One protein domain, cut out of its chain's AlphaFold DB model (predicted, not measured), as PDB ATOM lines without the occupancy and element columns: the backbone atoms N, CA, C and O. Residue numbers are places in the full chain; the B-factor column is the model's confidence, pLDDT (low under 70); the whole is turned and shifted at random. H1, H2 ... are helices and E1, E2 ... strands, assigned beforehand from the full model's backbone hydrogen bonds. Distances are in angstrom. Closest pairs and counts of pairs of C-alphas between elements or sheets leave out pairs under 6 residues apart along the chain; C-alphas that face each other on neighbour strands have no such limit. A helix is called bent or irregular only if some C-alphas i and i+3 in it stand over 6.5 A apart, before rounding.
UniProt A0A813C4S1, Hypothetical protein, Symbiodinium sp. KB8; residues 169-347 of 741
ATOM      1  N   HIS A 169      32.785  12.944 -28.351       55.78
ATOM      2  CA  HIS A 169      31.492  13.652 -28.346       55.78
ATOM      3  C   HIS A 169      30.422  12.983 -27.468       55.78
ATOM      4  O   HIS A 169      29.529  13.660 -26.958       55.78
ATOM      5  N   MET A 170      30.514  11.666 -27.238       60.50
ATOM      6  CA  MET A 170      29.650  11.000 -26.257       60.50
ATOM      7  C   MET A 170      30.038  11.345 -24.813       60.50
ATOM      8  O   MET A 170      29.181  11.245 -23.937       60.50
ATOM      9  N   SER A 171      31.284  11.771 -24.549       74.81
ATOM     10  CA  SER A 171      31.691  12.231 -23.212       74.81
ATOM     11  C   SER A 171      30.856  13.430 -22.783       74.81
ATOM     12  O   SER A 171      30.240  13.373 -21.726       74.81
ATOM     13  N   ASP A 172      30.801  14.485 -23.596       83.94
ATOM     14  CA  ASP A 172      30.228  15.774 -23.186       83.94
ATOM     15  C   ASP A 172      28.714  15.672 -22.940       83.94
ATOM     16  O   ASP A 172      28.210  16.118 -21.911       83.94
ATOM     17  N   ALA A 173      27.986  14.962 -23.807       87.44
ATOM     18  CA  ALA A 173      26.564  14.691 -23.588       87.44
ATOM     19  C   ALA A 173      26.309  13.826 -22.333       87.44
ATOM     20  O   ALA A 173      25.339  14.053 -21.607       87.44
ATOM     21  N   ALA A 174      27.183  12.855 -22.038       87.94
ATOM     22  CA  ALA A 174      27.084  12.029 -20.833       87.94
ATOM     23  C   ALA A 174      27.493  12.782 -19.551       87.94
ATOM     24  O   ALA A 174      26.926  12.519 -18.491       87.94
ATOM     25  N   MET A 175      28.431  13.733 -19.642       87.69
ATOM     26  CA  MET A 175      28.804  14.670 -18.574       87.69
ATOM     27  C   MET A 175      27.603  15.526 -18.173       87.69
ATOM     28  O   MET A 175      27.198  15.522 -17.008       87.69
ATOM     29  N   ASP A 176      26.997  16.201 -19.152       91.19
ATOM     30  CA  ASP A 176      25.815  17.040 -18.961       91.19
ATOM     31  C   ASP A 176      24.626  16.228 -18.444       91.19
ATOM     32  O   ASP A 176      23.908  16.674 -17.549       91.19
ATOM     33  N   GLY A 177      24.424  15.022 -18.984       93.12
ATOM     34  CA  GLY A 177      23.415  14.080 -18.507       93.12
ATOM     35  C   GLY A 177      23.615  13.723 -17.034       93.12
ATOM     36  O   GLY A 177      22.685  13.856 -16.240       93.12
ATOM     37  N   LEU A 178      24.835  13.342 -16.636       94.25
ATOM     38  CA  LEU A 178      25.128  12.984 -15.248       94.25
ATOM     39  C   LEU A 178      24.966  14.180 -14.298       94.25
ATOM     40  O   LEU A 178      24.404  14.012 -13.217       94.25
ATOM     41  N   ALA A 179      25.394  15.380 -14.703       93.12
ATOM     42  CA  ALA A 179      25.219  16.604 -13.922       93.12
ATOM     43  C   ALA A 179      23.731  16.959 -13.732       93.12
ATOM     44  O   ALA A 179      23.305  17.255 -12.613       93.12
ATOM     45  N   LYS A 180      22.916  16.856 -14.794       95.69
ATOM     46  CA  LYS A 180      21.456  17.056 -14.737       95.69
ATOM     47  C   LYS A 180      20.784  16.029 -13.826       95.69
ATOM     48  O   LYS A 180      19.972  16.409 -12.984       95.69
ATOM     49  N   CYS A 181      21.151  14.750 -13.931       96.81
ATOM     50  CA  CYS A 181      20.626  13.711 -13.047       96.81
ATOM     51  C   CYS A 181      21.058  13.913 -11.586       96.81
ATOM     52  O   CYS A 181      20.236  13.743 -10.693       96.81
ATOM     53  N   GLN A 182      22.300  14.335 -11.321       95.69
ATOM     54  CA  GLN A 182      22.762  14.635  -9.962       95.69
ATOM     55  C   GLN A 182      21.999  15.818  -9.350       95.69
ATOM     56  O   GLN A 182      21.583  15.746  -8.192       95.69
ATOM     57  N   ALA A 183      21.765  16.880 -10.128       96.31
ATOM     58  CA  ALA A 183      20.948  18.014  -9.705       96.31
ATOM     59  C   ALA A 183      19.501  17.581  -9.408       96.31
ATOM     60  O   ALA A 183      18.991  17.861  -8.321       96.31
ATOM     61  N   ALA A 184      18.872  16.820 -10.312       97.69
ATOM     62  CA  ALA A 184      17.529  16.276 -10.109       97.69
ATOM     63  C   ALA A 184      17.451  15.395  -8.849       97.69
ATOM     64  O   ALA A 184      16.573  15.597  -8.013       97.69
ATOM     65  N   LEU A 185      18.408  14.485  -8.653       97.31
ATOM     66  CA  LEU A 185      18.461  13.611  -7.483       97.31
ATOM     67  C   LEU A 185      18.611  14.400  -6.174       97.31
ATOM     68  O   LEU A 185      17.959  14.067  -5.186       97.31
ATOM     69  N   SER A 186      19.407  15.476  -6.172       96.31
ATOM     70  CA  SER A 186      19.544  16.361  -5.007       96.31
ATOM     71  C   SER A 186      18.261  17.137  -4.676       96.31
ATOM     72  O   SER A 186      18.019  17.431  -3.507       96.31
ATOM     73  N   GLY A 187      17.412  17.418  -5.672       96.88
ATOM     74  CA  GLY A 187      16.088  18.015  -5.467       96.88
ATOM     75  C   GLY A 187      15.030  17.010  -4.998       96.88
ATOM     76  O   GLY A 187      14.184  17.354  -4.175       96.88
ATOM     77  N   LEU A 188      15.088  15.766  -5.487       97.00
ATOM     78  CA  LEU A 188      14.159  14.688  -5.119       97.00
ATOM     79  C   LEU A 188      14.445  14.103  -3.727       97.00
ATOM     80  O   LEU A 188      13.520  13.729  -3.007       97.00
ATOM     81  N   ALA A 189      15.722  14.004  -3.354       97.00
ATOM     82  CA  ALA A 189      16.186  13.322  -2.149       97.00
ATOM     83  C   ALA A 189      17.334  14.099  -1.462       97.00
ATOM     84  O   ALA A 189      18.471  13.623  -1.418       97.00
ATOM     85  N   PRO A 190      17.066  15.303  -0.915       96.00
ATOM     86  CA  PRO A 190      18.099  16.228  -0.432       96.00
ATOM     87  C   PRO A 190      18.904  15.729   0.777       96.00
ATOM     88  O   PRO A 190      19.969  16.275   1.063       96.00
ATOM     89  N   ARG A 191      18.410  14.725   1.516       96.75
ATOM     90  CA  ARG A 191      19.078  14.172   2.708       96.75
ATOM     91  C   ARG A 191      19.465  12.705   2.555       96.75
ATOM     92  O   ARG A 191      20.547  12.337   2.996       96.75
ATOM     93  N   LEU A 192      18.623  11.876   1.940       97.00
ATOM     94  CA  LEU A 192      18.866  10.441   1.759       97.00
ATOM     95  C   LEU A 192      18.566  10.027   0.315       97.00
ATOM     96  O   LEU A 192      17.479   9.535   0.016       97.00
ATOM     97  N   ALA A 193      19.544  10.232  -0.567       96.62
ATOM     98  CA  ALA A 193      19.526   9.778  -1.957       96.62
ATOM     99  C   ALA A 193      20.207   8.401  -2.115       96.62
ATOM    100  O   ALA A 193      21.251   8.185  -1.485       96.62
ATOM    101  N   PRO A 194      19.701   7.493  -2.976       96.56
ATOM    102  CA  PRO A 194      20.378   6.238  -3.310       96.56
ATOM    103  C   PRO A 194      21.822   6.436  -3.802       96.56
ATOM    104  O   PRO A 194      22.135   7.411  -4.491       96.56
ATOM    105  N   ASN A 195      22.725   5.517  -3.453       94.62
ATOM    106  CA  ASN A 195      24.121   5.582  -3.881       94.62
ATOM    107  C   ASN A 195      24.220   5.087  -5.334       94.62
ATOM    108  O   ASN A 195      23.853   3.959  -5.650       94.62
ATOM    109  N   CYS A 196      24.667   5.955  -6.240       91.56
ATOM    110  CA  CYS A 196      24.570   5.727  -7.686       91.56
ATOM    111  C   CYS A 196      25.764   4.962  -8.284       91.56
ATOM    112  O   CYS A 196      25.874   4.890  -9.508       91.56
ATOM    113  N   THR A 197      26.692   4.447  -7.471       86.94
ATOM    114  CA  THR A 197      27.943   3.850  -7.967       86.94
ATOM    115  C   THR A 197      27.891   2.328  -8.027       86.94
ATOM    116  O   THR A 197      27.351   1.657  -7.159       86.94
ATOM    117  N   ALA A 198      28.531   1.732  -9.036       71.56
ATOM    118  CA  ALA A 198      28.555   0.271  -9.191       71.56
ATOM    119  C   ALA A 198      29.325  -0.474  -8.076       71.56
ATOM    120  O   ALA A 198      29.264  -1.700  -8.010       71.56
ATOM    121  N   ALA A 199      30.045   0.257  -7.220       72.25
ATOM    122  CA  ALA A 199      30.777  -0.257  -6.066       72.25
ATOM    123  C   ALA A 199      30.065   0.034  -4.725       72.25
ATOM    124  O   ALA A 199      30.679  -0.103  -3.669       72.25
ATOM    125  N   SER A 200      28.788   0.443  -4.749       68.06
ATOM    126  CA  SER A 200      27.982   0.753  -3.562       68.06
ATOM    127  C   SER A 200      27.480  -0.500  -2.825       68.06
ATOM    128  O   SER A 200      26.279  -0.695  -2.639       68.06
ATOM    129  N   SER A 201      28.385  -1.367  -2.381       79.25
ATOM    130  CA  SER A 201      28.049  -2.327  -1.327       79.25
ATOM    131  C   SER A 201      27.913  -1.582  -0.000       79.25
ATOM    132  O   SER A 201      28.825  -0.838   0.352       79.25
ATOM    133  N   VAL A 202      26.832  -1.813   0.748       86.88
ATOM    134  CA  VAL A 202      26.596  -1.169   2.061       86.88
ATOM    135  C   VAL A 202      26.872  -2.132   3.241       86.88
ATOM    136  O   VAL A 202      26.655  -1.836   4.418       86.88
ATOM    137  N   SER A 203      27.377  -3.330   2.933       92.56
ATOM    138  CA  SER A 203      27.860  -4.305   3.914       92.56
ATOM    139  C   SER A 203      29.309  -4.019   4.319       92.56
ATOM    140  O   SER A 203      30.118  -3.584   3.498       92.56
ATOM    141  N   PHE A 204      29.654  -4.331   5.574       93.88
ATOM    142  CA  PHE A 204      31.019  -4.199   6.103       93.88
ATOM    143  C   PHE A 204      32.063  -4.856   5.186       93.88
ATOM    144  O   PHE A 204      33.037  -4.218   4.797       93.88
ATOM    145  N   GLU A 205      31.822  -6.114   4.805       94.12
ATOM    146  CA  GLU A 205      32.722  -6.899   3.952       94.12
ATOM    147  C   GLU A 205      32.874  -6.298   2.550       94.12
ATOM    148  O   GLU A 205      33.991  -6.168   2.058       94.12
ATOM    149  N   GLY A 206      31.778  -5.851   1.929       93.44
ATOM    150  CA  GLY A 206      31.834  -5.235   0.605       93.44
ATOM    151  C   GLY A 206      32.613  -3.917   0.609       93.44
ATOM    152  O   GLY A 206      33.508  -3.726  -0.217       93.44
ATOM    153  N   VAL A 207      32.340  -3.032   1.578       94.69
ATOM    154  CA  VAL A 207      33.085  -1.769   1.730       94.69
ATOM    155  C   VAL A 207      34.560  -2.043   2.024       94.69
ATOM    156  O   VAL A 207      35.428  -1.402   1.428       94.69
ATOM    157  N   ALA A 208      34.856  -3.018   2.888       95.56
ATOM    158  CA  ALA A 208      36.220  -3.431   3.190       95.56
ATOM    159  C   ALA A 208      36.958  -3.930   1.943       95.56
ATOM    160  O   ALA A 208      38.074  -3.484   1.694       95.56
ATOM    161  N   ASP A 209      36.344  -4.788   1.129       95.19
ATOM    162  CA  ASP A 209      36.964  -5.334  -0.082       95.19
ATOM    163  C   ASP A 209      37.169  -4.282  -1.177       95.19
ATOM    164  O   ASP A 209      38.163  -4.332  -1.909       95.19
ATOM    165  N   VAL A 210      36.256  -3.317  -1.305       94.50
ATOM    166  CA  VAL A 210      36.414  -2.203  -2.247       94.50
ATOM    167  C   VAL A 210      37.516  -1.250  -1.784       94.50
ATOM    168  O   VAL A 210      38.394  -0.905  -2.577       94.50
ATOM    169  N   LEU A 211      37.537  -0.870  -0.504       95.69
ATOM    170  CA  LEU A 211      38.589  -0.009   0.040       95.69
ATOM    171  C   LEU A 211      39.954  -0.708   0.062       95.69
ATOM    172  O   LEU A 211      40.947  -0.065  -0.257       95.69
ATOM    173  N   GLN A 212      40.030  -2.013   0.334       96.00
ATOM    174  CA  GLN A 212      41.280  -2.786   0.319       96.00
ATOM    175  C   GLN A 212      41.925  -2.843  -1.077       96.00
ATOM    176  O   GLN A 212      43.151  -2.897  -1.182       96.00
ATOM    177  N   LYS A 213      41.122  -2.784  -2.151       95.38
ATOM    178  CA  LYS A 213      41.607  -2.681  -3.542       95.38
ATOM    179  C   LYS A 213      42.166  -1.294  -3.885       95.38
ATOM    180  O   LYS A 213      42.986  -1.193  -4.792       95.38
ATOM    181  N   ILE A 214      41.731  -0.240  -3.190       96.00
ATOM    182  CA  ILE A 214      42.138   1.156  -3.442       96.00
ATOM    183  C   ILE A 214      43.282   1.593  -2.505       96.00
ATOM    184  O   ILE A 214      44.214   2.272  -2.935       96.00
ATOM    185  N   TYR A 215      43.237   1.171  -1.240       96.62
ATOM    186  CA  TYR A 215      44.175   1.500  -0.160       96.62
ATOM    187  C   TYR A 215      44.989   0.268   0.244       96.62
ATOM    188  O   TYR A 215      44.939  -0.220   1.377       96.62
ATOM    189  N   VAL A 216      45.729  -0.264  -0.729       94.94
ATOM    190  CA  VAL A 216      46.600  -1.426  -0.534       94.94
ATOM    191  C   VAL A 216      47.607  -1.128   0.589       94.94
ATOM    192  O   VAL A 216      48.247  -0.080   0.590       94.94
ATOM    193  N   ASN A 217      47.749  -2.068   1.529       93.00
ATOM    194  CA  ASN A 217      48.625  -2.022   2.714       93.00
ATOM    195  C   ASN A 217      48.222  -1.084   3.878       93.00
ATOM    196  O   ASN A 217      48.949  -1.041   4.866       93.00
ATOM    197  N   GLU A 218      47.076  -0.392   3.848       90.94
ATOM    198  CA  GLU A 218      46.721   0.600   4.896       90.94
ATOM    199  C   GLU A 218      45.855   0.076   6.058       90.94
ATOM    200  O   GLU A 218      45.376   0.856   6.876       90.94
ATOM    201  N   GLY A 219      45.652  -1.241   6.183       93.44
ATOM    202  CA  GLY A 219      44.933  -1.808   7.336       93.44
ATOM    203  C   GLY A 219      43.443  -1.433   7.386       93.44
ATOM    204  O   GLY A 219      42.899  -1.157   8.454       93.44
ATOM    205  N   VAL A 220      42.776  -1.453   6.227       95.88
ATOM    206  CA  VAL A 220      41.370  -1.047   6.032       95.88
ATOM    207  C   VAL A 220      40.402  -1.699   7.027       95.88
ATOM    208  O   VAL A 220      39.601  -1.008   7.652       95.88
ATOM    209  N   ARG A 221      40.476  -3.026   7.200       96.25
ATOM    210  CA  ARG A 221      39.533  -3.799   8.030       96.25
ATOM    211  C   ARG A 221      39.549  -3.384   9.517       96.25
ATOM    212  O   ARG A 221      38.470  -3.088  10.032       96.25
ATOM    213  N   PRO A 222      40.709  -3.289  10.202       95.94
ATOM    214  CA  PRO A 222      40.804  -2.690  11.538       95.94
ATOM    215  C   PRO A 222      40.188  -1.288  11.648       95.94
ATOM    216  O   PRO A 222      39.402  -1.046  12.561       95.94
ATOM    217  N   GLY A 223      40.490  -0.390  10.702       95.19
ATOM    218  CA  GLY A 223      39.977   0.984  10.720       95.19
ATOM    219  C   GLY A 223      38.453   1.065  10.570       95.19
ATOM    220  O   GLY A 223      37.792   1.771  11.330       95.19
ATOM    221  N   LEU A 224      37.873   0.284   9.650       95.62
ATOM    222  CA  LEU A 224      36.416   0.177   9.501       95.62
ATOM    223  C   LEU A 224      35.753  -0.418  10.748       95.62
ATOM    224  O   LEU A 224      34.686   0.045  11.145       95.62
ATOM    225  N   LYS A 225      36.374  -1.421  11.384       96.06
ATOM    226  CA  LYS A 225      35.841  -2.031  12.610       96.06
ATOM    227  C   LYS A 225      35.787  -1.016  13.754       96.06
ATOM    228  O   LYS A 225      34.728  -0.849  14.352       96.06
ATOM    229  N   GLN A 226      36.876  -0.282  13.986       95.12
ATOM    230  CA  GLN A 226      36.920   0.796  14.979       95.12
ATOM    231  C   GLN A 226      35.866   1.880  14.690       95.12
ATOM    232  O   GLN A 226      35.204   2.361  15.607       95.12
ATOM    233  N   MET A 227      35.677   2.242  13.416       95.31
ATOM    234  CA  MET A 227      34.666   3.218  13.006       95.31
ATOM    235  C   MET A 227      33.243   2.744  13.351       95.31
ATOM    236  O   MET A 227      32.488   3.513  13.944       95.31
ATOM    237  N   VAL A 228      32.893   1.485  13.059       95.19
ATOM    238  CA  VAL A 228      31.586   0.894  13.420       95.19
ATOM    239  C   VAL A 228      31.397   0.812  14.934       95.19
ATOM    240  O   VAL A 228      30.340   1.186  15.426       95.19
ATOM    241  N   GLU A 229      32.417   0.393  15.684       95.00
ATOM    242  CA  GLU A 229      32.364   0.330  17.153       95.00
ATOM    243  C   GLU A 229      32.204   1.721  17.799       95.00
ATOM    244  O   GLU A 229      31.586   1.844  18.855       95.00
ATOM    245  N   SER A 230      32.715   2.778  17.156       94.19
ATOM    246  CA  SER A 230      32.588   4.164  17.630       94.19
ATOM    247  C   SER A 230      31.254   4.843  17.282       94.19
ATOM    248  O   SER A 230      30.857   5.798  17.953       94.19
ATOM    249  N   ALA A 231      30.561   4.384  16.236       93.50
ATOM    250  CA  ALA A 231      29.405   5.073  15.674       93.50
ATOM    251  C   ALA A 231      28.084   4.550  16.258       93.50
ATOM    252  O   ALA A 231      27.581   3.496  15.880       93.50
ATOM    253  N   THR A 232      27.479   5.321  17.163       93.19
ATOM    254  CA  THR A 232      26.227   4.932  17.836       93.19
ATOM    255  C   THR A 232      24.967   5.307  17.052       93.19
ATOM    256  O   THR A 232      23.968   4.586  17.116       93.19
ATOM    257  N   THR A 233      24.987   6.409  16.299       97.00
ATOM    258  CA  THR A 233      23.816   6.976  15.611       97.00
ATOM    259  C   THR A 233      24.097   7.290  14.143       97.00
ATOM    260  O   THR A 233      25.203   7.645  13.747       97.00
ATOM    261  N   CYS A 234      23.071   7.131  13.310       97.38
ATOM    262  CA  CYS A 234      23.135   7.360  11.874       97.38
ATOM    263  C   CYS A 234      23.095   8.868  11.570       97.38
ATOM    264  O   CYS A 234      22.144   9.529  12.000       97.38
ATOM    265  N   PRO A 235      24.028   9.419  10.770       95.88
ATOM    266  CA  PRO A 235      24.084  10.855  10.480       95.88
ATOM    267  C   PRO A 235      22.855  11.365   9.711       95.88
ATOM    268  O   PRO A 235      22.483  12.530   9.828       95.88
ATOM    269  N   TYR A 236      22.184  10.493   8.952       96.06
ATOM    270  CA  TYR A 236      21.000  10.850   8.172       96.06
ATOM    271  C   TYR A 236      19.725  10.956   9.023       96.06
ATOM    272  O   TYR A 236      18.916  11.859   8.807       96.06
ATOM    273  N   CYS A 237      19.532  10.055   9.995       96.94
ATOM    274  CA  CYS A 237      18.238   9.875  10.669       96.94
ATOM    275  C   CYS A 237      18.285   9.697  12.197       96.94
ATOM    276  O   CYS A 237      17.247   9.449  12.807       96.94
ATOM    277  N   GLY A 238      19.460   9.755  12.827       96.62
ATOM    278  CA  GLY A 238      19.643   9.636  14.281       96.62
ATOM    279  C   GLY A 238      19.408   8.241  14.883       96.62
ATOM    280  O   GLY A 238      19.774   8.009  16.032       96.62
ATOM    281  N   ARG A 239      18.840   7.288  14.131       97.00
ATOM    282  CA  ARG A 239      18.625   5.896  14.578       97.00
ATOM    283  C   ARG A 239      19.953   5.144  14.716       97.00
ATOM    284  O   ARG A 239      20.942   5.549  14.113       97.00
ATOM    285  N   LYS A 240      19.966   4.031  15.460       96.75
ATOM    286  CA  LYS A 240      21.157   3.187  15.671       96.75
ATOM    287  C   LYS A 240      21.879   2.879  14.349       96.75
ATOM    288  O   LYS A 240      21.240   2.431  13.392       96.75
ATOM    289  N   ALA A 241      23.184   3.139  14.301       96.06
ATOM    290  CA  ALA A 241      24.033   2.856  13.147       96.06
ATOM    291  C   ALA A 241      24.630   1.439  13.239       96.06
ATOM    292  O   ALA A 241      25.018   1.002  14.317       96.06
ATOM    293  N   GLU A 242      24.649   0.710  12.119       94.88
ATOM    294  CA  GLU A 242      25.091  -0.700  12.054       94.88
ATOM    295  C   GLU A 242      25.756  -1.076  10.711       94.88
ATOM    296  O   GLU A 242      26.526  -2.031  10.648       94.88
ATOM    297  N   TYR A 243      25.472  -0.334   9.636       95.94
ATOM    298  CA  TYR A 243      25.925  -0.599   8.264       95.94
ATOM    299  C   TYR A 243      26.911   0.479   7.811       95.94
ATOM    300  O   TYR A 243      26.882   1.577   8.356       95.94
ATOM    301  N   ILE A 244      27.757   0.217   6.809       95.94
ATOM    302  CA  ILE A 244      28.720   1.213   6.308       95.94
ATOM    303  C   ILE A 244      28.326   1.648   4.901       95.94
ATOM    304  O   ILE A 244      28.238   0.813   4.010       95.94
ATOM    305  N   ASP A 245      28.159   2.949   4.684       95.75
ATOM    306  CA  ASP A 245      27.990   3.543   3.360       95.75
ATOM    307  C   ASP A 245      29.240   4.321   2.942       95.75
ATOM    308  O   ASP A 245      29.799   5.116   3.703       95.75
ATOM    309  N   LEU A 246      29.660   4.080   1.704       95.88
ATOM    310  CA  LEU A 246      30.825   4.696   1.092       95.88
ATOM    311  C   LEU A 246      30.352   5.707   0.046       95.88
ATOM    312  O   LEU A 246      29.883   5.334  -1.032       95.88
ATOM    313  N   GLU A 247      30.458   6.993   0.362       94.31
ATOM    314  CA  GLU A 247      30.152   8.066  -0.578       94.31
ATOM    315  C   GLU A 247      31.288   8.190  -1.600       94.31
ATOM    316  O   GLU A 247      32.465   8.167  -1.241       94.31
ATOM    317  N   TRP A 248      30.948   8.376  -2.874       95.06
ATOM    318  CA  TRP A 248      31.920   8.500  -3.957       95.06
ATOM    319  C   TRP A 248      31.879   9.885  -4.585       95.06
ATOM    320  O   TRP A 248      30.810  10.443  -4.822       95.06
ATOM    321  N   HIS A 249      33.054  10.400  -4.931       95.06
ATOM    322  CA  HIS A 249      33.185  11.491  -5.882       95.06
ATOM    323  C   HIS A 249      33.396  10.923  -7.291       95.06
ATOM    324  O   HIS A 249      34.114   9.933  -7.470       95.06
ATOM    325  N   VAL A 250      32.796  11.570  -8.290       93.94
ATOM    326  CA  VAL A 250      32.922  11.211  -9.706       93.94
ATOM    327  C   VAL A 250      33.594  12.361 -10.450       93.94
ATOM    328  O   VAL A 250      33.022  13.436 -10.597       93.94
ATOM    329  N   ASP A 251      34.814  12.142 -10.929       94.44
ATOM    330  CA  ASP A 251      35.506  13.055 -11.837       94.44
ATOM    331  C   ASP A 251      35.258  12.607 -13.273       94.44
ATOM    332  O   ASP A 251      35.935  11.722 -13.810       94.44
ATOM    333  N   VAL A 252      34.234  13.234 -13.852       91.44
ATOM    334  CA  VAL A 252      33.813  13.093 -15.247       91.44
ATOM    335  C   VAL A 252      35.013  13.174 -16.200       91.44
ATOM    336  O   VAL A 252      35.400  12.220 -16.877       91.44
ATOM    337  N   ALA A 253      35.658  14.342 -16.174       91.25
ATOM    338  CA  ALA A 253      36.727  14.729 -17.087       91.25
ATOM    339  C   ALA A 253      37.933  13.777 -17.045       91.25
ATOM    340  O   ALA A 253      38.510  13.467 -18.084       91.25
ATOM    341  N   LYS A 254      38.307  13.268 -15.862       93.69
ATOM    342  CA  LYS A 254      39.401  12.287 -15.720       93.69
ATOM    343  C   LYS A 254      38.947  10.828 -15.840       93.69
ATOM    344  O   LYS A 254      39.788   9.939 -15.706       93.69
ATOM    345  N   ARG A 255      37.648  10.572 -16.054       92.44
ATOM    346  CA  ARG A 255      36.990   9.249 -16.038       92.44
ATOM    347  C   ARG A 255      37.369   8.420 -14.802       92.44
ATOM    348  O   ARG A 255      37.695   7.231 -14.892       92.44
ATOM    349  N   ARG A 256      37.357   9.068 -13.634       94.62
ATOM    350  CA  ARG A 256      37.777   8.491 -12.350       94.62
ATOM    351  C   ARG A 256      36.687   8.605 -11.300       94.62
ATOM    352  O   ARG A 256      35.981   9.604 -11.228       94.62
ATOM    353  N   THR A 257      36.605   7.606 -10.437       95.38
ATOM    354  CA  THR A 257      35.858   7.678  -9.178       95.38
ATOM    355  C   THR A 257      36.817   7.519  -8.010       95.38
ATOM    356  O   THR A 257      37.851   6.862  -8.134       95.38
ATOM    357  N   TRP A 258      36.502   8.114  -6.866       96.12
ATOM    358  CA  TRP A 258      37.213   7.840  -5.615       96.12
ATOM    359  C   TRP A 258      36.266   7.942  -4.420       96.12
ATOM    360  O   TRP A 258      35.291   8.698  -4.480       96.12
ATOM    361  N   PRO A 259      36.522   7.198  -3.332       96.31
ATOM    362  CA  PRO A 259      35.768   7.364  -2.099       96.31
ATOM    363  C   PRO A 259      36.016   8.759  -1.517       96.31
ATOM    364  O   PRO A 259      37.155   9.221  -1.439       96.31
ATOM    365  N   LYS A 260      34.930   9.435  -1.145       95.62
ATOM    366  CA  LYS A 260      34.885  10.809  -0.627       95.62
ATOM    367  C   LYS A 260      34.685  10.834   0.886       95.62
ATOM    368  O   LYS A 260      35.338  11.616   1.566       95.62
ATOM    369  N   SER A 261      33.783  10.002   1.399       94.56
ATOM    370  CA  SER A 261      33.502   9.860   2.828       94.56
ATOM    371  C   SER A 261      33.042   8.431   3.126       94.56
ATOM    372  O   SER A 261      32.485   7.759   2.256       94.56
ATOM    373  N   CYS A 262      33.306   7.945   4.337       95.69
ATOM    374  CA  CYS A 262      32.860   6.637   4.805       95.69
ATOM    375  C   CYS A 262      32.013   6.860   6.060       95.69
ATOM    376  O   CYS A 262      32.515   7.422   7.029       95.69
ATOM    377  N   THR A 263      30.735   6.481   6.045       95.69
ATOM    378  CA  THR A 263      29.779   6.795   7.124       95.69
ATOM    379  C   THR A 263      29.106   5.532   7.650       95.69
ATOM    380  O   THR A 263      28.863   4.596   6.890       95.69
ATOM    381  N   VAL A 264      28.795   5.486   8.948       96.69
ATOM    382  CA  VAL A 264      28.035   4.369   9.535       96.69
ATOM    383  C   VAL A 264      26.568   4.771   9.647       96.69
ATOM    384  O   VAL A 264      26.237   5.823  10.194       96.69
ATOM    385  N   ILE A 265      25.674   3.952   9.106       97.38
ATOM    386  CA  ILE A 265      24.261   4.272   8.907       97.38
ATOM    387  C   ILE A 265      23.336   3.176   9.440       97.38
ATOM    388  O   ILE A 265      23.754   2.049   9.711       97.38
ATOM    389  N   CYS A 266      22.058   3.507   9.633       97.44
ATOM    390  CA  CYS A 266      21.064   2.533  10.076       97.44
ATOM    391  C   CYS A 266      20.616   1.625   8.919       97.44
ATOM    392  O   CYS A 266      20.732   1.994   7.748       97.44
ATOM    393  N   LYS A 267      20.018   0.475   9.257       96.19
ATOM    394  CA  LYS A 267      19.487  -0.500   8.289       96.19
ATOM    395  C   LYS A 267      18.620   0.127   7.191       96.19
ATOM    396  O   LYS A 267      18.864  -0.097   6.015       96.19
ATOM    397  N   TYR A 268      17.648   0.959   7.562       96.50
ATOM    398  CA  TYR A 268      16.715   1.555   6.599       96.50
ATOM    399  C   TYR A 268      17.379   2.587   5.676       96.50
ATOM    400  O   TYR A 268      16.994   2.712   4.518       96.50
ATOM    401  N   CYS A 269      18.391   3.318   6.158       97.38
ATOM    402  CA  CYS A 269      19.211   4.168   5.294       97.38
ATOM    403  C   CYS A 269      20.059   3.312   4.344       97.38
ATOM    404  O   CYS A 269      20.153   3.641   3.166       97.38
ATOM    405  N   ALA A 270      20.622   2.197   4.823       96.31
ATOM    406  CA  ALA A 270      21.377   1.265   3.989       96.31
ATOM    407  C   ALA A 270      20.509   0.641   2.889       96.31
ATOM    408  O   ALA A 270      20.938   0.560   1.742       96.31
ATOM    409  N   ASP A 271      19.262   0.302   3.214       95.50
ATOM    410  CA  ASP A 271      18.282  -0.231   2.273       95.50
ATOM    411  C   ASP A 271      17.920   0.741   1.137       95.50
ATOM    412  O   ASP A 271      17.654   0.288   0.025       95.50
ATOM    413  N   VAL A 272      17.947   2.057   1.393       96.56
ATOM    414  CA  VAL A 272      17.797   3.100   0.360       96.56
ATOM    415  C   VAL A 272      19.107   3.342  -0.398       96.56
ATOM    416  O   VAL A 272      19.087   3.581  -1.605       96.56
ATOM    417  N   ARG A 273      20.252   3.320   0.299       96.50
ATOM    418  CA  ARG A 273      21.570   3.621  -0.283       96.50
ATOM    419  C   ARG A 273      22.062   2.525  -1.222       96.50
ATOM    420  O   ARG A 273      22.636   2.869  -2.251       96.50
ATOM    421  N   ASP A 274      21.811   1.253  -0.926       95.19
ATOM    422  CA  ASP A 274      22.150   0.125  -1.802       95.19
ATOM    423  C   ASP A 274      21.194   0.061  -3.007       95.19
ATOM    424  O   ASP A 274      20.253  -0.732  -3.044       95.19
ATOM    425  N   LEU A 275      21.420   0.931  -3.996       95.19
ATOM    426  CA  LEU A 275      20.596   1.022  -5.200       95.19
ATOM    427  C   LEU A 275      20.505  -0.312  -5.976       95.19
ATOM    428  O   LEU A 275      19.390  -0.669  -6.358       95.19
ATOM    429  N   PRO A 276      21.593  -1.082  -6.210       92.69
ATOM    430  CA  PRO A 276      21.492  -2.385  -6.871       92.69
ATOM    431  C   PRO A 276      20.586  -3.373  -6.127       92.69
ATOM    432  O   PRO A 276      19.723  -3.993  -6.754       92.69
ATOM    433  N   SER A 277      20.729  -3.496  -4.802       91.81
ATOM    434  CA  SER A 277      19.854  -4.365  -4.007       91.81
ATOM    435  C   SER A 277      18.433  -3.813  -3.917       91.81
ATOM    436  O   SER A 277      17.480  -4.583  -3.924       91.81
ATOM    437  N   LEU A 278      18.244  -2.493  -3.859       93.06
ATOM    438  CA  LEU A 278      16.924  -1.859  -3.852       93.06
ATOM    439  C   LEU A 278      16.161  -2.121  -5.156       93.06
ATOM    440  O   LEU A 278      15.018  -2.566  -5.100       93.06
ATOM    441  N   VAL A 279      16.799  -1.927  -6.315       92.31
ATOM    442  CA  VAL A 279      16.207  -2.241  -7.628       92.31
ATOM    443  C   VAL A 279      15.902  -3.735  -7.733       92.31
ATOM    444  O   VAL A 279      14.797  -4.099  -8.122       92.31
ATOM    445  N   LYS A 280      16.823  -4.615  -7.310       91.19
ATOM    446  CA  LYS A 280      16.567  -6.065  -7.297       91.19
ATOM    447  C   LYS A 280      15.330  -6.412  -6.458       91.19
ATOM    448  O   LYS A 280      14.469  -7.151  -6.926       91.19
ATOM    449  N   ARG A 281      15.210  -5.860  -5.250       90.31
ATOM    450  CA  ARG A 281      14.058  -6.105  -4.371       90.31
ATOM    451  C   ARG A 281      12.762  -5.585  -4.991       90.31
ATOM    452  O   ARG A 281      11.813  -6.342  -5.113       90.31
ATOM    453  N   LEU A 282      12.746  -4.349  -5.493       88.25
ATOM    454  CA  LEU A 282      11.556  -3.762  -6.123       88.25
ATOM    455  C   LEU A 282      11.117  -4.465  -7.419       88.25
ATOM    456  O   LEU A 282       9.928  -4.458  -7.726       88.25
ATOM    457  N   CYS A 283      12.039  -5.069  -8.177       88.06
ATOM    458  CA  CYS A 283      11.710  -5.788  -9.411       88.06
ATOM    459  C   CYS A 283      11.336  -7.265  -9.201       88.06
ATOM    460  O   CYS A 283      10.567  -7.798  -9.998       88.06
ATOM    461  N   PHE A 284      11.888  -7.941  -8.185       83.50
ATOM    462  CA  PHE A 284      11.768  -9.403  -8.040       83.50
ATOM    463  C   PHE A 284      11.072  -9.869  -6.754       83.50
ATOM    464  O   PHE A 284      10.502 -10.959  -6.742       83.50
ATOM    465  N   GLU A 285      11.086  -9.082  -5.678       79.00
ATOM    466  CA  GLU A 285      10.435  -9.440  -4.416       79.00
ATOM    467  C   GLU A 285       9.049  -8.789  -4.350       79.00
ATOM    468  O   GLU A 285       8.913  -7.576  -4.208       79.00
ATOM    469  N   LYS A 286       7.990  -9.609  -4.372       68.38
ATOM    470  CA  LYS A 286       6.598  -9.160  -4.162       68.38
ATOM    471  C   LYS A 286       6.317  -8.682  -2.717       68.38
ATOM    472  O   LYS A 286       5.160  -8.541  -2.326       68.38
ATOM    473  N   GLU A 287       7.346  -8.451  -1.899       58.12
ATOM    474  CA  GLU A 287       7.216  -8.110  -0.480       58.12
ATOM    475  C   GLU A 287       6.800  -6.646  -0.259       58.12
ATOM    476  O   GLU A 287       7.612  -5.749  -0.018       58.12
ATOM    477  N   SER A 288       5.485  -6.420  -0.239       61.44
ATOM    478  CA  SER A 288       4.848  -5.142   0.127       61.44
ATOM    479  C   SER A 288       5.296  -4.588   1.492       61.44
ATOM    480  O   SER A 288       5.316  -3.375   1.717       61.44
ATOM    481  N   ALA A 289       5.702  -5.462   2.419       62.88
ATOM    482  CA  ALA A 289       6.187  -5.071   3.736       62.88
ATOM    483  C   ALA A 289       7.541  -4.337   3.677       62.88
ATOM    484  O   ALA A 289       7.705  -3.323   4.368       62.88
ATOM    485  N   PHE A 290       8.483  -4.808   2.849       64.88
ATOM    486  CA  PHE A 290       9.814  -4.210   2.719       64.88
ATOM    487  C   PHE A 290       9.729  -2.792   2.144       64.88
ATOM    488  O   PHE A 290      10.250  -1.845   2.743       64.88
ATOM    489  N   SER A 291       8.997  -2.626   1.037       74.38
ATOM    490  CA  SER A 291       8.805  -1.317   0.407       74.38
ATOM    491  C   SER A 291       8.143  -0.321   1.365       74.38
ATOM    492  O   SER A 291       8.621   0.804   1.482       74.38
ATOM    493  N   SER A 292       7.129  -0.731   2.140       89.38
ATOM    494  CA  SER A 292       6.397   0.173   3.044       89.38
ATOM    495  C   SER A 292       7.256   0.817   4.147       89.38
ATOM    496  O   SER A 292       7.073   1.994   4.470       89.38
ATOM    497  N   ARG A 293       8.202   0.073   4.745       94.00
ATOM    498  CA  ARG A 293       9.067   0.589   5.825       94.00
ATOM    499  C   ARG A 293      10.183   1.464   5.268       94.00
ATOM    500  O   ARG A 293      10.429   2.540   5.812       94.00
ATOM    501  N   THR A 294      10.804   1.027   4.176       94.88
ATOM    502  CA  THR A 294      11.882   1.749   3.490       94.88
ATOM    503  C   THR A 294      11.372   3.056   2.875       94.88
ATOM    504  O   THR A 294      11.977   4.100   3.098       94.88
ATOM    505  N   LEU A 295      10.197   3.042   2.228       95.50
ATOM    506  CA  LEU A 295       9.512   4.238   1.722       95.50
ATOM    507  C   LEU A 295       9.185   5.225   2.849       95.50
ATOM    508  O   LEU A 295       9.534   6.400   2.754       95.50
ATOM    509  N   ARG A 296       8.555   4.765   3.942       96.62
ATOM    510  CA  ARG A 296       8.222   5.651   5.072       96.62
ATOM    511  C   ARG A 296       9.477   6.300   5.657       96.62
ATOM    512  O   ARG A 296       9.445   7.485   5.967       96.62
ATOM    513  N   HIS A 297      10.576   5.554   5.762       97.38
ATOM    514  CA  HIS A 297      11.841   6.098   6.248       97.38
ATOM    515  C   HIS A 297      12.488   7.087   5.267       97.38
ATOM    516  O   HIS A 297      12.998   8.118   5.691       97.38
ATOM    517  N   PHE A 298      12.437   6.815   3.960       97.62
ATOM    518  CA  PHE A 298      12.897   7.753   2.934       97.62
ATOM    519  C   PHE A 298      12.147   9.089   3.006       97.62
ATOM    520  O   PHE A 298      12.779  10.147   2.962       97.62
ATOM    521  N   LEU A 299      10.820   9.043   3.155       97.50
ATOM    522  CA  LEU A 299       9.980  10.235   3.270       97.50
ATOM    523  C   LEU A 299      10.279  11.011   4.564       97.50
ATOM    524  O   LEU A 299      10.567  12.203   4.507       97.50
ATOM    525  N   GLU A 300      10.324  10.315   5.705       97.81
ATOM    526  CA  GLU A 300      10.688  10.863   7.022       97.81
ATOM    527  C   GLU A 300      12.045  11.588   6.993       97.81
ATOM    528  O   GLU A 300      12.153  12.732   7.428       97.81
ATOM    529  N   VAL A 301      13.089  10.958   6.442       98.00
ATOM    530  CA  VAL A 301      14.447  11.529   6.436       98.00
ATOM    531  C   VAL A 301      14.570  12.721   5.489       98.00
ATOM    532  O   VAL A 301      15.266  13.684   5.816       98.00
ATOM    533  N   ASN A 302      13.887  12.702   4.343       97.75
ATOM    534  CA  ASN A 302      13.895  13.811   3.386       97.75
ATOM    535  C   ASN A 302      12.875  14.924   3.714       97.75
ATOM    536  O   ASN A 302      12.793  15.889   2.958       97.75
ATOM    537  N   ASN A 303      12.140  14.834   4.832       97.44
ATOM    538  CA  ASN A 303      11.045  15.745   5.204       97.44
ATOM    539  C   ASN A 303       9.950  15.846   4.116       97.44
ATOM    540  O   ASN A 303       9.432  16.926   3.826       97.44
ATOM    541  N   LEU A 304       9.619  14.717   3.486       96.50
ATOM    542  CA  LEU A 304       8.588  14.608   2.456       96.50
ATOM    543  C   LEU A 304       7.287  14.057   3.049       96.50
ATOM    544  O   LEU A 304       7.296  13.135   3.861       96.50
ATOM    545  N   ASP A 305       6.162  14.605   2.600       96.81
ATOM    546  CA  ASP A 305       4.830  14.117   2.956       96.81
ATOM    547  C   ASP A 305       4.485  12.794   2.238       96.81
ATOM    548  O   ASP A 305       5.005  12.497   1.160       96.81
ATOM    549  N   ALA A 306       3.558  12.016   2.801       95.06
ATOM    550  CA  ALA A 306       3.059  10.766   2.231       95.06
ATOM    551  C   ALA A 306       2.424  10.945   0.838       95.06
ATOM    552  O   ALA A 306       2.552  10.054  -0.005       95.06
ATOM    553  N   ALA A 307       1.822  12.108   0.549       95.50
ATOM    554  CA  ALA A 307       1.329  12.448  -0.791       95.50
ATOM    555  C   ALA A 307       2.449  12.533  -1.851       95.50
ATOM    556  O   ALA A 307       2.199  12.400  -3.050       95.50
ATOM    557  N   LYS A 308       3.707  12.712  -1.423       95.88
ATOM    558  CA  LYS A 308       4.906  12.759  -2.273       95.88
ATOM    559  C   LYS A 308       5.637  11.410  -2.358       95.88
ATOM    560  O   LYS A 308       6.810  11.366  -2.716       95.88
ATOM    561  N   SER A 309       4.952  10.303  -2.066       94.56
ATOM    562  CA  SER A 309       5.491   8.935  -2.162       94.56
ATOM    563  C   SER A 309       6.087   8.591  -3.536       94.56
ATOM    564  O   SER A 309       7.098   7.895  -3.593       94.56
ATOM    565  N   HIS A 310       5.532   9.138  -4.623       94.44
ATOM    566  CA  HIS A 310       6.055   8.992  -5.988       94.44
ATOM    567  C   HIS A 310       7.514   9.463  -6.138       94.44
ATOM    568  O   HIS A 310       8.283   8.824  -6.857       94.44
ATOM    569  N   LEU A 311       7.950  10.478  -5.376       95.56
ATOM    570  CA  LEU A 311       9.327  10.990  -5.432       95.56
ATOM    571  C   LEU A 311      10.375   9.936  -5.034       95.56
ATOM    572  O   LEU A 311      11.540  10.065  -5.405       95.56
ATOM    573  N   PHE A 312       9.987   8.880  -4.309       96.12
ATOM    574  CA  PHE A 312      10.865   7.739  -4.040       96.12
ATOM    575  C   PHE A 312      11.171   6.949  -5.320       96.12
ATOM    576  O   PHE A 312      12.330   6.635  -5.588       96.12
ATOM    577  N   GLN A 313      10.152   6.675  -6.138       94.62
ATOM    578  CA  GLN A 313      10.315   6.004  -7.427       94.62
ATOM    579  C   GLN A 313      11.077   6.891  -8.419       94.62
ATOM    580  O   GLN A 313      11.956   6.390  -9.124       94.62
ATOM    581  N   ASP A 314      10.819   8.200  -8.423       97.00
ATOM    582  CA  ASP A 314      11.567   9.159  -9.242       97.00
ATOM    583  C   ASP A 314      13.049   9.195  -8.838       97.00
ATOM    584  O   ASP A 314      13.930   9.074  -9.692       97.00
ATOM    585  N   ALA A 315      13.350   9.279  -7.535       97.81
ATOM    586  CA  ALA A 315      14.722   9.277  -7.026       97.81
ATOM    587  C   ALA A 315      15.473   7.985  -7.390       97.81
ATOM    588  O   ALA A 315      16.634   8.047  -7.796       97.81
ATOM    589  N   ILE A 316      14.817   6.824  -7.304       96.44
ATOM    590  CA  ILE A 316      15.390   5.534  -7.726       96.44
ATOM    591  C   ILE A 316      15.629   5.510  -9.237       96.44
ATOM    592  O   ILE A 316      16.688   5.068  -9.678       96.44
ATOM    593  N   SER A 317      14.685   6.015 -10.034       96.38
ATOM    594  CA  SER A 317      14.781   6.033 -11.499       96.38
ATOM    595  C   SER A 317      15.921   6.937 -11.978       96.38
ATOM    596  O   SER A 317      16.738   6.524 -12.804       96.38
ATOM    597  N   VAL A 318      16.049   8.136 -11.396       97.69
ATOM    598  CA  VAL A 318      17.165   9.058 -11.656       97.69
ATOM    599  C   VAL A 318      18.494   8.451 -11.197       97.69
ATOM    600  O   VAL A 318      19.462   8.464 -11.955       97.69
ATOM    601  N   ALA A 319      18.550   7.856 -10.002       96.81
ATOM    602  CA  ALA A 319      19.761   7.205  -9.501       96.81
ATOM    603  C   ALA A 319      20.186   6.001 -10.368       96.81
ATOM    604  O   ALA A 319      21.376   5.796 -10.620       96.81
ATOM    605  N   HIS A 320      19.227   5.232 -10.891       96.06
ATOM    606  CA  HIS A 320      19.486   4.127 -11.815       96.06
ATOM    607  C   HIS A 320      19.998   4.622 -13.177       96.06
ATOM    608  O   HIS A 320      20.944   4.047 -13.719       96.06
ATOM    609  N   ALA A 321      19.458   5.731 -13.695       96.12
ATOM    610  CA  ALA A 321      19.992   6.392 -14.885       96.12
ATOM    611  C   ALA A 321      21.438   6.886 -14.666       96.12
ATOM    612  O   ALA A 321      22.302   6.649 -15.512       96.12
ATOM    613  N   MET A 322      21.746   7.475 -13.502       96.12
ATOM    614  CA  MET A 322      23.121   7.844 -13.132       96.12
ATOM    615  C   MET A 322      24.052   6.626 -13.102       96.12
ATOM    616  O   MET A 322      25.144   6.683 -13.668       96.12
ATOM    617  N   LEU A 323      23.624   5.513 -12.498       94.81
ATOM    618  CA  LEU A 323      24.391   4.265 -12.463       94.81
ATOM    619  C   LEU A 323      24.651   3.707 -13.874       94.81
ATOM    620  O   LEU A 323      25.748   3.218 -14.152       94.81
ATOM    621  N   ALA A 324      23.670   3.787 -14.777       94.38
ATOM    622  CA  ALA A 324      23.819   3.369 -16.170       94.38
ATOM    623  C   ALA A 324      24.826   4.250 -16.934       94.38
ATOM    624  O   ALA A 324      25.737   3.718 -17.573       94.38
ATOM    625  N   LEU A 325      24.735   5.580 -16.796       94.12
ATOM    626  CA  LEU A 325      25.699   6.526 -17.375       94.12
ATOM    627  C   LEU A 325      27.121   6.275 -16.848       94.12
ATOM    628  O   LEU A 325      28.060   6.154 -17.634       94.12
ATOM    629  N   GLN A 326      27.287   6.105 -15.533       93.50
ATOM    630  CA  GLN A 326      28.581   5.803 -14.908       93.50
ATOM    631  C   GLN A 326      29.199   4.487 -15.412       93.50
ATOM    632  O   GLN A 326      30.411   4.423 -15.637       93.50
ATOM    633  N   LYS A 327      28.382   3.446 -15.634       92.62
ATOM    634  CA  LYS A 327      28.825   2.188 -16.261       92.62
ATOM    635  C   LYS A 327      29.261   2.402 -17.715       92.62
ATOM    636  O   LYS A 327      30.309   1.891 -18.105       92.62
ATOM    637  N   GLY A 328      28.506   3.180 -18.495       91.81
ATOM    638  CA  GLY A 328      28.850   3.530 -19.881       91.81
ATOM    639  C   GLY A 328      30.170   4.303 -20.000       91.81
ATOM    640  O   GLY A 328      30.976   4.022 -20.885       91.81
ATOM    641  N   LEU A 329      30.435   5.201 -19.046       91.31
ATOM    642  CA  LEU A 329      31.664   5.997 -18.944       91.31
ATOM    643  C   LEU A 329      32.914   5.191 -18.531       91.31
ATOM    644  O   LEU A 329      34.020   5.729 -18.599       91.31
ATOM    645  N   LYS A 330      32.759   3.920 -18.119       91.62
ATOM    646  CA  LYS A 330      33.849   3.004 -17.709       91.62
ATOM    647  C   LYS A 330      34.811   3.631 -16.689       91.62
ATOM    648  O   LYS A 330      36.032   3.539 -16.820       91.62
ATOM    649  N   LEU A 331      34.243   4.293 -15.684       92.62
ATOM    650  CA  LEU A 331      34.990   5.049 -14.679       92.62
ATOM    651  C   LEU A 331      35.954   4.143 -13.903       92.62
ATOM    652  O   LEU A 331      35.559   3.107 -13.368       92.62
ATOM    653  N   THR A 332      37.219   4.552 -13.822       93.38
ATOM    654  CA  THR A 332      38.249   3.802 -13.091       93.38
ATOM    655  C   THR A 332      38.260   4.196 -11.610       93.38
ATOM    656  O   THR A 332      38.348   5.392 -11.308       93.38
ATOM    657  N   PRO A 333      38.186   3.240 -10.663       94.62
ATOM    658  CA  PRO A 333      38.366   3.552  -9.255       94.62
ATOM    659  C   PRO A 333      39.805   4.014  -9.019       94.62
ATOM    660  O   PRO A 333      40.765   3.446  -9.538       94.62
ATOM    661  N   SER A 334      39.945   5.069  -8.233       95.56
ATOM    662  CA  SER A 334      41.206   5.735  -7.942       95.56
ATOM    663  C   SER A 334      41.290   6.089  -6.462       95.56
ATOM    664  O   SER A 334      40.283   6.152  -5.754       95.56
ATOM    665  N   ARG A 335      42.518   6.283  -5.982       96.06
ATOM    666  CA  ARG A 335      42.789   6.663  -4.598       96.06
ATOM    667  C   ARG A 335      42.317   8.099  -4.348       96.06
ATOM    668  O   ARG A 335      42.732   9.010  -5.060       96.06
ATOM    669  N   GLY A 336      41.458   8.268  -3.347       94.31
ATOM    670  CA  GLY A 336      40.966   9.563  -2.874       94.31
ATOM    671  C   GLY A 336      41.842  10.134  -1.749       94.31
ATOM    672  O   GLY A 336      43.057   9.905  -1.749       94.31
ATOM    673  N   PRO A 337      41.244  10.830  -0.762       95.50
ATOM    674  CA  PRO A 337      41.923  11.227   0.473       95.50
ATOM    675  C   PRO A 337      42.593  10.034   1.185       95.50
ATOM    676  O   PRO A 337      42.227   8.883   0.921       95.50
ATOM    677  N   PRO A 338      43.568  10.262   2.087       96.50
ATOM    678  CA  PRO A 338      44.160   9.203   2.907       96.50
ATOM    679  C   PRO A 338      43.088   8.405   3.658       96.50
ATOM    680  O   PRO A 338      42.103   8.982   4.121       96.50
ATOM    681  N   LEU A 339      43.290   7.095   3.843       95.69
ATOM    682  CA  LEU A 339      42.311   6.233   4.517       95.69
ATOM    683  C   LEU A 339      41.911   6.774   5.901       95.69
ATOM    684  O   LEU A 339      40.736   6.774   6.256       95.69
ATOM    685  N   GLN A 340      42.878   7.293   6.662       94.56
ATOM    686  CA  GLN A 340      42.629   7.871   7.980       94.56
ATOM    687  C   GLN A 340      41.719   9.113   7.926       94.56
ATOM    688  O   GLN A 340      40.919   9.314   8.833       94.56
ATOM    689  N   GLU A 341      41.783   9.922   6.864       95.44
ATOM    690  CA  GLU A 341      40.875  11.060   6.676       95.44
ATOM    691  C   GLU A 341      39.452  10.573   6.366       95.44
ATOM    692  O   GLU A 341      38.499  11.016   7.009       95.44
ATOM    693  N   LEU A 342      39.315   9.590   5.465       95.00
ATOM    694  CA  LEU A 342      38.026   8.991   5.092       95.00
ATOM    695  C   LEU A 342      37.271   8.372   6.271       95.00
ATOM    696  O   LEU A 342      36.046   8.477   6.325       95.00
ATOM    697  N   LEU A 343      37.989   7.731   7.198       94.19
ATOM    698  CA  LEU A 343      37.413   7.126   8.403       94.19
ATOM    699  C   LEU A 343      37.105   8.172   9.490       94.19
ATOM    700  O   LEU A 343      36.107   8.054  10.201       94.19
ATOM    701  N   ASN A 344      37.926   9.222   9.600       90.75
ATOM    702  CA  ASN A 344      37.776  10.246  10.635       90.75
ATOM    703  C   ASN A 344      36.691  11.293  10.337       90.75
ATOM    704  O   ASN A 344      36.290  11.997  11.267       90.75
ATOM    705  N   MET A 345      36.188  11.415   9.101       78.94
ATOM    706  CA  MET A 345      35.190  12.444   8.746       78.94
ATOM    707  C   MET A 345      33.916  12.402   9.613       78.94
ATOM    708  O   MET A 345      33.347  13.455   9.903       78.94
ATOM    709  N   ASN A 346      33.525  11.229  10.129       66.56
ATOM    710  CA  ASN A 346      32.388  11.089  11.054       66.56
ATOM    711  C   ASN A 346      32.577  11.829  12.394       66.56
ATOM    712  O   ASN A 346      31.597  12.178  13.043       66.56
ATOM    713  N   SER A 347      33.821  12.086  12.813       57.34
ATOM    714  CA  SER A 347      34.131  12.751  14.092       57.34
ATOM    715  C   SER A 347      34.062  14.282  14.038       57.34
ATOM    716  O   SER A 347      33.968  14.929  15.079       57.34
TER     717      SER A 347
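What this domain is: This is residues 169 to 347 of the 741 residues of the protein "Hypothetical protein" of Symbiodinium sp. KB8 (UniProt A0A813C4S1). A long two-stranded hairpin, E1 and E2, stands between two groups of helices: in one, H2 packs on E1, H8 packs on E2, and H3 touches both H2 and H8; in the other are H4, next to the start of E1, and H5, H6, H7 and H1, which are apart from both strands. In the second group the two longest helices, H1 and H7, run side by side in opposite ways, H5 turns off from H4 about perpendicular to it, and H6 comes back to touch H4, with residues 283 to 289 sticking out where the chain turns from H5 into H6. The unnamed residues 189 to 203 run through the middle, between the two groups. The printed part has 179 residues with eight named helices and two named strands, in the order H1 H2 H3 E1 E2 H4 H5 H6 H7 H8; the sheet is E1 - E2, antiparallel, and the class is mostly helix. The whole is compact, with a radius of gyration of the C-alphas of 16.2 A and spans of 48 by 47 by 28 A.

Where its parts are: Find C-alpha 169 at (31.492, 13.652, -28.346); from there H1 runs through residues 169 to 188, 29.0 A from first to last C-alpha. Next look for H2, residues 204 to 214, 15.6 A, and H3, residues 220 to 230, 15.5 A. E1, residues 243 to 251, begins at C-alpha 243 (25.925, -0.599, 8.264) and measures 26.1 A. E2, residues 256 to 265, measures 25.5 A and bends by 51 degrees at residue 261. Then come H4, residues 267 to 273, 9.7 A; H5, residues 275 to 284, 14.0 A; H6, residues 288 to 302, 21.3 A; and H7, residues 310 to 328, 27.2 A. H8, residues 339 to 347, is 14.2 A long and ends at C-alpha 347 (34.131, 12.751, 14.092); it is irregular, but only just, with C-alphas 343 and 346 6.9 A apart.

How they stand to each other: Begin at H7, the hub, which touches three helices. H1 touches it at a shallow tilt of 25 degrees, opposite ways, the closest C-alphas being those of Leu 185 and Ala 315, 5.7 A apart. H5 touches residues 316 to 320 of H7 at a steep tilt of 64 degrees, closest at the C-alphas of Leu 275 and Ile 316, 7.3 A. H6 and H7 only just touch, with 3 pairs of C-alphas within 8 A, about perpendicular at 90 degrees; Leu 295 and Phe 312 have the closest C-alphas, 6.9 A. With residues 293 to 298, H6 touches H4, about perpendicular at 78 degrees, closest at the C-alphas of Tyr 268 and Thr 294, 5.7 A. H4 and H5 only just touch, only at the corner, with 3 pairs of C-alphas within 8 A; the closest are those of Asp 271 and Leu 278, 6.5 A. Move on to the hairpin of E1 and E2, antiparallel at 156 degrees: N 245 and O 263 are 2.8 A apart and N 251 and O 256 2.8 A, within hydrogen-bond range. The closest C-alphas of E1 and H4 are those of Tyr 243 and Lys 267, 6.4 A; of E2 and H8, those of Ser 261 and Leu 342, 5.1 A; of E1 and H2, those of Phe 204 and Ile 244, 5.9 A. H2 and H3 form a helical hairpin and touch at a steep tilt of 42 degrees, closest at the C-alphas of Ala 208 and Arg 221, 5.9 A. H3 touches H8 at a shallow tilt of 7 degrees, the same way, closest at the C-alphas of Met 227 and Leu 343, 6.6 A. H2 and H8 are apart, as are H1 and E1. Each O i to N i+4 pair is within hydrogen-bond range in H2, H3, H4, H5, H6 and H7; H1 has 15 of 16 and H8 3 of 5.

The domain as a whole: The two C-alphas farthest apart are those of Asn 217 and Ala 307, 49.6 A. The printed part has no cut. The links H1 to H2, of 15 residues, and H3 to E1, of 12, are long. Residues 332 to 333 pair in parallel with residues 256 to 257 of E2. The mean pLDDT of the printed part is 92.1; the model's confidence is under 70 at residues 169 to 170, 200, 286 to 290 and 346 to 347.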